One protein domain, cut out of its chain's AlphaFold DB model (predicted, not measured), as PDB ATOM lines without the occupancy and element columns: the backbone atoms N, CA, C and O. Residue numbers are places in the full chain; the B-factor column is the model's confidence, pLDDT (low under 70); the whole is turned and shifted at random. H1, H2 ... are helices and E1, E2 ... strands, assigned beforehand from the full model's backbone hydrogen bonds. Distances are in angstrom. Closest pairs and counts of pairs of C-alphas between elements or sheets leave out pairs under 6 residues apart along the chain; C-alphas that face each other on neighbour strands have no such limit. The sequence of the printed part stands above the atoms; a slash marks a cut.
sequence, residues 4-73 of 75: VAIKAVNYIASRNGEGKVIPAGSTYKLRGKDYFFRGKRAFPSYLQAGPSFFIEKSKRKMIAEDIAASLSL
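Overview. This is residues 4 to 73 of the 75 residues of an uncharacterized protein of Methanosarcina sp. WH1 (UniProt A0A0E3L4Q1). Two longer helices, H1 and H4, lie toward opposite ends of the long axis and do not meet; between them are loops, the short helix H2 and a small two-stranded hairpin, E1 and E2. The short helix H3 makes a corner with the beginning of H4. The 70 printed residues include, in order, H1, H2, E1, E2, H3 and H4; the sheet, E1 - E2, is antiparallel, and the class is mostly helix. The whole is only just compact, close to loose, with a radius of gyration of the C-alphas of 12.8 A and spans of 39 by 26 by 18 A.

Along the chain. H1, residues 4 to 15, begins at C-alpha 4 (46.087, 39.809, 41.489) and is 16.4 A long. H2 is residues 27 to 30, E1 residues 35 to 37, E2 residues 40 to 42 and H3 residues 52 to 55. H4, residues 57 to 71, is 21.4 A long and ends at C-alpha 71 (30.636, 53.784, 34.685).

Arrangement. The closest C-alphas of H1 and E1 are those of Ala 13 and Phe 37, 7.8 A apart. H1 is apart from H2, H3, H4 and E2. E1 and E2 form an antiparallel hairpin, their directions at 128 degrees; N 37 and O 40 are within hydrogen-bond range at 2.9 A, as are N 42 and O 35 at 2.9 A. H2 is apart from E2, H3 and H4. E2 and H4 are only just apart, their closest C-alphas 8.0 A from each other. H3 and H4 only just touch, only at the corner by their link, with 3 pairs of C-alphas within 8 A; H4 does so with residues 59 to 60 alone, and the closest C-alphas are those of Phe 53 and Arg 60, 7.1 A apart. Every O i to N i+4 pair is within hydrogen-bond range in H1 and H4; H2 and H3 are too short for such a pair.

Size, cuts and confidence. The C-alphas farthest apart, those of Gly 17 and Lys 57, are 38.7 A from each other. The printed part has no cut. The link from H1 to H2, 11 residues, is long. The mean pLDDT of the printed part is 95.5, and no printed residue is under 70.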
ATOM      1  N   VAL A   4      45.827  40.766  42.578       93.81
ATOM      2  CA  VAL A   4      46.087  39.809  41.489       93.81
ATOM      3  C   VAL A   4      45.787  40.439  40.129       93.81
ATOM      4  O   VAL A   4      46.599  40.334  39.215       93.81
ATOM      5  N   ALA A   5      44.666  41.153  40.002       95.06
ATOM      6  CA  ALA A   5      44.310  41.836  38.760       95.06
ATOM      7  C   ALA A   5      45.302  42.964  38.428       95.06
ATOM      8  O   ALA A   5      45.706  43.110  37.276       95.06
ATOM      9  N   ILE A   6      45.737  43.721  39.442       96.44
ATOM     10  CA  ILE A   6      46.772  44.756  39.295       96.44
ATOM     11  C   ILE A   6      48.082  44.136  38.789       96.44
ATOM     12  O   ILE A   6      48.668  44.625  37.822       96.44
ATOM     13  N   LYS A   7      48.527  43.034  39.407       96.38
ATOM     14  CA  LYS A   7      49.718  42.298  38.966       96.38
ATOM     15  C   LYS A   7      49.572  41.805  37.531       96.38
ATOM     16  O   LYS A   7      50.496  41.997  36.752       96.38
ATOM     17  N   ALA A   8      48.430  41.222  37.170       97.06
ATOM     18  CA  ALA A   8      48.188  40.709  35.825       97.06
ATOM     19  C   ALA A   8      48.320  41.806  34.756       97.06
ATOM     20  O   ALA A   8      49.063  41.629  33.794       97.06
ATOM     21  N   VAL A   9      47.684  42.966  34.953       97.06
ATOM     22  CA  VAL A   9      47.795  44.097  34.014       97.06
ATOM     23  C   VAL A   9      49.232  44.616  33.931       97.06
ATOM     24  O   VAL A   9      49.738  44.833  32.834       97.06
ATOM     25  N   ASN A  10      49.932  44.742  35.063       97.75
ATOM     26  CA  ASN A  10      51.341  45.144  35.071       97.75
ATOM     27  C   ASN A  10      52.255  44.135  34.360       97.75
ATOM     28  O   ASN A  10      53.201  44.542  33.690       97.75
ATOM     29  N   TYR A  11      51.992  42.832  34.491       98.00
ATOM     30  CA  TYR A  11      52.728  41.803  33.756       98.00
ATOM     31  C   TYR A  11      52.474  41.899  32.255       98.00
ATOM     32  O   TYR A  11      53.420  41.806  31.479       98.00
ATOM     33  N   ILE A  12      51.222  42.119  31.841       97.62
ATOM     34  CA  ILE A  12      50.888  42.336  30.432       97.62
ATOM     35  C   ILE A  12      51.639  43.561  29.904       97.62
ATOM     36  O   ILE A  12      52.317  43.442  28.888       97.62
ATOM     37  N   ALA A  13      51.579  44.698  30.599       97.69
ATOM     38  CA  ALA A  13      52.282  45.920  30.210       97.69
ATOM     39  C   ALA A  13      53.797  45.690  30.068       97.69
ATOM     40  O   ALA A  13      54.363  45.945  29.007       97.69
ATOM     41  N   SER A  14      54.419  45.072  31.076       97.25
ATOM     42  CA  SER A  14      55.846  44.731  31.062       97.25
ATOM     43  C   SER A  14      56.234  43.841  29.874       97.25
ATOM     44  O   SER A  14      57.203  44.130  29.175       97.25
ATOM     45  N   ARG A  15      55.439  42.805  29.561       97.75
ATOM     46  CA  ARG A  15      55.687  41.947  28.384       97.75
ATOM     47  C   ARG A  15      55.581  42.684  27.048       97.75
ATOM     48  O   ARG A  15      56.107  42.192  26.059       97.75
ATOM     49  N   ASN A  16      54.903  43.827  27.013       96.88
ATOM     50  CA  ASN A  16      54.782  44.676  25.830       96.88
ATOM     51  C   ASN A  16      55.798  45.838  25.831       96.88
ATOM     52  O   ASN A  16      55.682  46.735  25.002       96.88
ATOM     53  N   GLY A  17      56.781  45.842  26.742       96.12
ATOM     54  CA  GLY A  17      57.780  46.911  26.854       96.12
ATOM     55  C   GLY A  17      57.253  48.202  27.495       96.12
ATOM     56  O   GLY A  17      57.926  49.227  27.453       96.12
ATOM     57  N   GLU A  18      56.058  48.168  28.090       96.06
ATOM     58  CA  GLU A  18      55.446  49.301  28.785       96.06
ATOM     59  C   GLU A  18      55.838  49.300  30.280       96.06
ATOM     60  O   GLU A  18      56.172  48.270  30.873       96.06
ATOM     61  N   GLY A  19      55.775  50.470  30.923       94.31
ATOM     62  CA  GLY A  19      55.973  50.594  32.369       94.31
ATOM     63  C   GLY A  19      54.837  49.973  33.194       94.31
ATOM     64  O   GLY A  19      53.824  49.504  32.673       94.31
ATOM     65  N   LYS A  20      54.970  49.997  34.529       96.12
ATOM     66  CA  LYS A  20      53.873  49.582  35.419       96.12
ATOM     67  C   LYS A  20      52.673  50.516  35.241       96.12
ATOM     68  O   LYS A  20      52.797  51.715  35.464       96.12
ATOM     69  N   VAL A  21      51.513  49.940  34.937       97.62
ATOM     70  CA  VAL A  21      50.227  50.645  34.841       97.62
ATOM     71  C   VAL A  21      49.796  51.171  36.205       97.62
ATOM     72  O   VAL A  21      49.376  52.316  36.335       97.62
ATOM     73  N   ILE A  22      49.899  50.326  37.233       97.88
ATOM     74  CA  ILE A  22      49.549  50.679  38.610       97.88
ATOM     75  C   ILE A  22      50.763  50.377  39.497       97.88
ATOM     76  O   ILE A  22      51.239  49.237  39.508       97.88
ATOM     77  N   PRO A  23      51.303  51.361  40.237       95.75
ATOM     78  CA  PRO A  23      52.467  51.156  41.087       95.75
ATOM     79  C   PRO A  23      52.151  50.219  42.260       95.75
ATOM     80  O   PRO A  23      50.996  49.990  42.617       95.75
ATOM     81  N   ALA A  24      53.199  49.680  42.884       92.88
ATOM     82  CA  ALA A  24      53.040  48.889  44.099       92.88
ATOM     83  C   ALA A  24      52.559  49.782  45.252       92.88
ATOM     84  O   ALA A  24      53.079  50.878  45.458       92.88
ATOM     85  N   GLY A  25      51.580  49.309  46.016       93.50
ATOM     86  CA  GLY A  25      51.038  50.042  47.153       93.50
ATOM     87  C   GLY A  25      49.787  49.377  47.710       93.50
ATOM     88  O   GLY A  25      49.198  48.505  47.075       93.50
ATOM     89  N   SER A  26      49.375  49.796  48.905       93.00
ATOM     90  CA  SER A  26      48.109  49.360  49.491       93.00
ATOM     91  C   SER A  26      46.927  49.911  48.692       93.00
ATOM     92  O   SER A  26      46.924  51.080  48.306       93.00
ATOM     93  N   THR A  27      45.880  49.102  48.501       92.38
ATOM     94  CA  THR A  27      44.707  49.464  47.685       92.38
ATOM     95  C   THR A  27      44.112  50.820  48.067       92.38
ATOM     96  O   THR A  27      43.808  51.615  47.186       92.38
ATOM     97  N   TYR A  28      44.026  51.149  49.361       91.50
ATOM     98  CA  TYR A  28      43.470  52.434  49.806       91.50
ATOM     99  C   TYR A  28      44.263  53.661  49.318       91.50
ATOM    100  O   TYR A  28      43.675  54.718  49.142       91.50
ATOM    101  N   LYS A  29      45.581  53.532  49.084       95.06
ATOM    102  CA  LYS A  29      46.438  54.614  48.555       95.06
ATOM    103  C   LYS A  29      46.399  54.715  47.031       95.06
ATOM    104  O   LYS A  29      46.877  55.709  46.476       95.06
ATOM    105  N   LEU A  30      45.940  53.653  46.372       95.94
ATOM    106  CA  LEU A  30      45.860  53.545  44.916       95.94
ATOM    107  C   LEU A  30      44.478  53.969  44.409       95.94
ATOM    108  O   LEU A  30      44.379  54.613  43.374       95.94
ATOM    109  N   ARG A  31      43.408  53.631  45.132       95.81
ATOM    110  CA  ARG A  31      42.036  54.009  44.771       95.81
ATOM    111  C   ARG A  31      41.883  55.521  44.572       95.81
ATOM    112  O   ARG A  31      42.548  56.311  45.237       95.81
ATOM    113  N   GLY A  32      40.987  55.901  43.662       93.94
ATOM    114  CA  GLY A  32      40.659  57.300  43.367       93.94
ATOM    115  C   GLY A  32      41.718  58.075  42.577       93.94
ATOM    116  O   GLY A  32      41.520  59.256  42.317       93.94
ATOM    117  N   LYS A  33      42.832  57.441  42.192       95.94
ATOM    118  CA  LYS A  33      43.861  58.050  41.343       95.94
ATOM    119  C   LYS A  33      43.666  57.710  39.872       95.94
ATOM    120  O   LYS A  33      42.988  56.748  39.505       95.94
ATOM    121  N   ASP A  34      44.344  58.490  39.045       96.75
ATOM    122  CA  ASP A  34      44.293  58.386  37.599       96.75
ATOM    123  C   ASP A  34      45.411  57.472  37.094       96.75
ATOM    124  O   ASP A  34      46.586  57.836  37.095       96.75
ATOM    125  N   TYR A  35      45.029  56.272  36.660       97.50
ATOM    126  CA  TYR A  35      45.916  55.328  35.985       97.50
ATOM    127  C   TYR A  35      45.405  55.034  34.585       97.50
ATOM    128  O   TYR A  35      44.195  55.033  34.334       97.50
ATOM    129  N   PHE A  36      46.335  54.736  33.683       96.62
ATOM    130  CA  PHE A  36      46.031  54.491  32.284       96.62
ATOM    131  C   PHE A  36      46.794  53.280  31.768       96.62
ATOM    132  O   PHE A  36      47.988  53.137  32.013       96.62
ATOM    133  N   PHE A  37      46.100  52.436  31.011       96.06
ATOM    134  CA  PHE A  37      46.695  51.362  30.228       96.06
ATOM    135  C   PHE A  37      46.240  51.520  28.780       96.06
ATOM    136  O   PHE A  37      45.038  51.518  28.517       96.06
ATOM    137  N   ARG A  38      47.185  51.705  27.850       94.31
ATOM    138  CA  ARG A  38      46.905  51.863  26.408       94.31
ATOM    139  C   ARG A  38      45.809  52.895  26.097       94.31
ATOM    140  O   ARG A  38      44.878  52.638  25.338       94.31
ATOM    141  N   GLY A  39      45.888  54.057  26.746       94.06
ATOM    142  CA  GLY A  39      44.932  55.158  26.565       94.06
ATOM    143  C   GLY A  39      43.554  54.941  27.208       94.06
ATOM    144  O   GLY A  39      42.667  55.772  27.032       94.06
ATOM    145  N   LYS A  40      43.347  53.854  27.961       94.75
ATOM    146  CA  LYS A  40      42.110  53.583  28.709       94.75
ATOM    147  C   LYS A  40      42.337  53.747  30.208       94.75
ATOM    148  O   LYS A  40      43.392  53.381  30.722       94.75
ATOM    149  N   ARG A  41      41.335  54.279  30.912       96.56
ATOM    150  CA  ARG A  41      41.356  54.431  32.374       96.56
ATOM    151  C   ARG A  41      41.402  53.069  33.063       96.56
ATOM    152  O   ARG A  41      40.609  52.186  32.745       96.56
ATOM    153  N   ALA A  42      42.297  52.924  34.035       96.69
ATOM    154  CA  ALA A  42      42.415  51.744  34.881       96.69
ATOM    155  C   ALA A  42      42.006  52.084  36.321       96.69
ATOM    156  O   ALA A  42      42.525  53.024  36.919       96.69
ATOM    157  N   PHE A  43      41.091  51.296  36.886       97.12
ATOM    158  CA  PHE A  43      40.532  51.521  38.220       97.12
ATOM    159  C   PHE A  43      40.966  50.408  39.188       97.12
ATOM    160  O   PHE A  43      40.359  49.328  39.200       97.12
ATOM    161  N   PRO A  44      42.019  50.613  40.006       97.19
ATOM    162  CA  PRO A  44      42.299  49.716  41.117       97.19
ATOM    163  C   PRO A  44      41.206  49.844  42.179       97.19
ATOM    164  O   PRO A  44      40.762  50.938  42.505       97.19
ATOM    165  N   SER A  45      40.813  48.714  42.755       96.81
ATOM    166  CA  SER A  45      39.855  48.636  43.860       96.81
ATOM    167  C   SER A  45      40.096  47.359  44.659       96.81
ATOM    168  O   SER A  45      40.976  46.566  44.305       96.81
ATOM    169  N   TYR A  46      39.335  47.151  45.728       95.56
ATOM    170  CA  TYR A  46      39.364  45.919  46.510       95.56
ATOM    171  C   TYR A  46      38.798  44.732  45.713       95.56
ATOM    172  O   TYR A  46      38.075  44.901  44.733       95.56
ATOM    173  N   LEU A  47      39.156  43.518  46.129       93.50
ATOM    174  CA  LEU A  47      38.675  42.279  45.520       93.50
ATOM    175  C   LEU A  47      37.177  42.077  45.814       93.50
ATOM    176  O   LEU A  47      36.769  42.117  46.972       93.50
ATOM    177  N   GLN A  48      36.372  41.819  44.779       93.19
ATOM    178  CA  GLN A  48      34.930  41.530  44.892       93.19
ATOM    179  C   GLN A  48      34.615  40.029  44.947       93.19
ATOM    180  O   GLN A  48      33.587  39.589  44.441       93.19
ATOM    181  N   ALA A  49      35.523  39.221  45.492       91.38
ATOM    182  CA  ALA A  49      35.405  37.769  45.483       91.38
ATOM    183  C   ALA A  49      35.931  37.147  46.779       91.38
ATOM    184  O   ALA A  49      36.868  37.654  47.398       91.38
ATOM    185  N   GLY A  50      35.343  36.005  47.137       92.31
ATOM    186  CA  GLY A  50      35.714  35.219  48.309       92.31
ATOM    187  C   GLY A  50      35.201  35.786  49.642       92.31
ATOM    188  O   GLY A  50      34.573  36.846  49.682       92.31
ATOM    189  N   PRO A  51      35.474  35.086  50.761       93.81
ATOM    190  CA  PRO A  51      34.969  35.461  52.084       93.81
ATOM    191  C   PRO A  51      35.398  36.861  52.545       93.81
ATOM    192  O   PRO A  51      34.652  37.535  53.252       93.81
ATOM    193  N   SER A  52      36.571  37.333  52.108       88.69
ATOM    194  CA  SER A  52      37.117  38.642  52.492       88.69
ATOM    195  C   SER A  52      36.245  39.823  52.058       88.69
ATOM    196  O   SER A  52      36.234  40.855  52.731       88.69
ATOM    197  N   PHE A  53      35.461  39.662  50.989       92.38
ATOM    198  CA  PHE A  53      34.497  40.663  50.530       92.38
ATOM    199  C   PHE A  53      33.403  40.956  51.573       92.38
ATOM    200  O   PHE A  53      32.889  42.075  51.645       92.38
ATOM    201  N   PHE A  54      33.065  39.976  52.415       94.38
ATOM    202  CA  PHE A  54      31.982  40.090  53.392       94.38
ATOM    203  C   PHE A  54      32.430  40.620  54.758       94.38
ATOM    204  O   PHE A  54      31.572  40.989  55.559       94.38
ATOM    205  N   ILE A  55      33.741  40.726  55.009       93.19
ATOM    206  CA  ILE A  55      34.290  41.128  56.313       93.19
ATOM    207  C   ILE A  55      33.992  42.605  56.606       93.19
ATOM    208  O   ILE A  55      33.417  42.940  57.637       93.19
ATOM    209  N   GLU A  56      34.343  43.511  55.689       94.38
ATOM    210  CA  GLU A  56      34.273  44.957  55.936       94.38
ATOM    211  C   GLU A  56      33.225  45.639  55.049       94.38
ATOM    212  O   GLU A  56      33.346  45.712  53.824       94.38
ATOM    213  N   LYS A  57      32.185  46.206  55.673       94.00
ATOM    214  CA  LYS A  57      31.132  46.963  54.967       94.00
ATOM    215  C   LYS A  57      31.676  48.214  54.264       94.00
ATOM    216  O   LYS A  57      31.221  48.543  53.170       94.00
ATOM    217  N   SER A  58      32.668  48.880  54.854       95.44
ATOM    218  CA  SER A  58      33.334  50.055  54.272       95.44
ATOM    219  C   SER A  58      33.992  49.735  52.926       95.44
ATOM    220  O   SER A  58      33.805  50.484  51.970       95.44
ATOM    221  N   LYS A  59      34.673  48.587  52.805       94.50
ATOM    222  CA  LYS A  59      35.298  48.141  51.548       94.50
ATOM    223  C   LYS A  59      34.271  47.911  50.441       94.50
ATOM    224  O   LYS A  59      34.527  48.264  49.297       94.50
ATOM    225  N   ARG A  60      33.087  47.390  50.776       95.94
ATOM    226  CA  ARG A  60      31.982  47.223  49.815       95.94
ATOM    227  C   ARG A  60      31.459  48.561  49.294       95.94
ATOM    228  O   ARG A  60      31.255  48.695  48.093       95.94
ATOM    229  N   LYS A  61      31.312  49.562  50.170       96.88
ATOM    230  CA  LYS A  61      30.956  50.931  49.758       96.88
ATOM    231  C   LYS A  61      32.018  51.523  48.823       96.88
ATOM    232  O   LYS A  61      31.685  52.010  47.753       96.88
ATOM    233  N   MET A  62      33.288  51.389  49.194       96.69
ATOM    234  CA  MET A  62      34.432  51.837  48.395       96.69
ATOM    235  C   MET A  62      34.480  51.189  47.002       96.69
ATOM    236  O   MET A  62      34.718  51.864  46.006       96.69
ATOM    237  N   ILE A  63      34.205  49.886  46.913       96.44
ATOM    238  CA  ILE A  63      34.082  49.175  45.635       96.44
ATOM    239  C   ILE A  63      32.968  49.780  44.774       96.44
ATOM    240  O   ILE A  63      33.176  50.002  43.584       96.44
ATOM    241  N   ALA A  64      31.796  50.043  45.361       97.06
ATOM    242  CA  ALA A  64      30.671  50.627  44.637       97.06
ATOM    243  C   ALA A  64      30.995  52.036  44.112       97.06
ATOM    244  O   ALA A  64      30.663  52.342  42.972       97.06
ATOM    245  N   GLU A  65      31.691  52.860  44.901       97.38
ATOM    246  CA  GLU A  65      32.170  54.187  44.481       97.38
ATOM    247  C   GLU A  65      33.122  54.097  43.279       97.38
ATOM    248  O   GLU A  65      32.959  54.837  42.310       97.38
ATOM    249  N   ASP A  66      34.075  53.158  43.297       97.06
ATOM    250  CA  ASP A  66      35.025  52.987  42.188       97.06
ATOM    251  C   ASP A  66      34.335  52.503  40.904       97.06
ATOM    252  O   ASP A  66      34.715  52.908  39.805       97.06
ATOM    253  N   ILE A  67      33.327  51.632  41.030       96.50
ATOM    254  CA  ILE A  67      32.518  51.164  39.895       96.50
ATOM    255  C   ILE A  67      31.651  52.305  39.358       96.50
ATOM    256  O   ILE A  67      31.591  52.506  38.152       96.50
ATOM    257  N   ALA A  68      31.010  53.090  40.225       97.56
ATOM    258  CA  ALA A  68      30.226  54.243  39.792       97.56
ATOM    259  C   ALA A  68      31.096  55.267  39.041       97.56
ATOM    260  O   ALA A  68      30.694  55.767  37.992       97.56
ATOM    261  N   ALA A  69      32.312  55.520  39.534       96.50
ATOM    262  CA  ALA A  69      33.279  56.395  38.877       96.50
ATOM    263  C   ALA A  69      33.791  55.843  37.538       96.50
ATOM    264  O   ALA A  69      34.152  56.623  36.662       96.50
ATOM    265  N   SER A  70      33.849  54.520  37.354       95.81
ATOM    266  CA  SER A  70      34.226  53.941  36.060       95.81
ATOM    267  C   SER A  70      33.073  53.986  35.058       95.81
ATOM    268  O   SER A  70      33.296  54.319  33.895       95.81
ATOM    269  N   LEU A  71      31.842  53.723  35.511       96.75
ATOM    270  CA  LEU A  71      30.636  53.784  34.685       96.75
ATOM    271  C   LEU A  71      30.328  55.206  34.209       96.75
ATOM    272  O   LEU A  71      29.881  55.368  33.081       96.75
ATOM    273  N   SER A  72      30.618  56.237  35.010       96.25
ATOM    274  CA  SER A  72      30.404  57.635  34.603       96.25
ATOM    275  C   SER A  72      31.279  58.086  33.425       96.25
ATOM    276  O   SER A  72      30.997  59.115  32.813       96.25
ATOM    277  N   LEU A  73      32.331  57.330  33.094       94.62
ATOM    278  CA  LEU A  73      33.186  57.579  31.932       94.62
ATOM    279  C   LEU A  73      32.702  56.876  30.658       94.62
ATOM    280  O   LEU A  73      33.271  57.100  29.587       94.62
TER     281      LEU A  73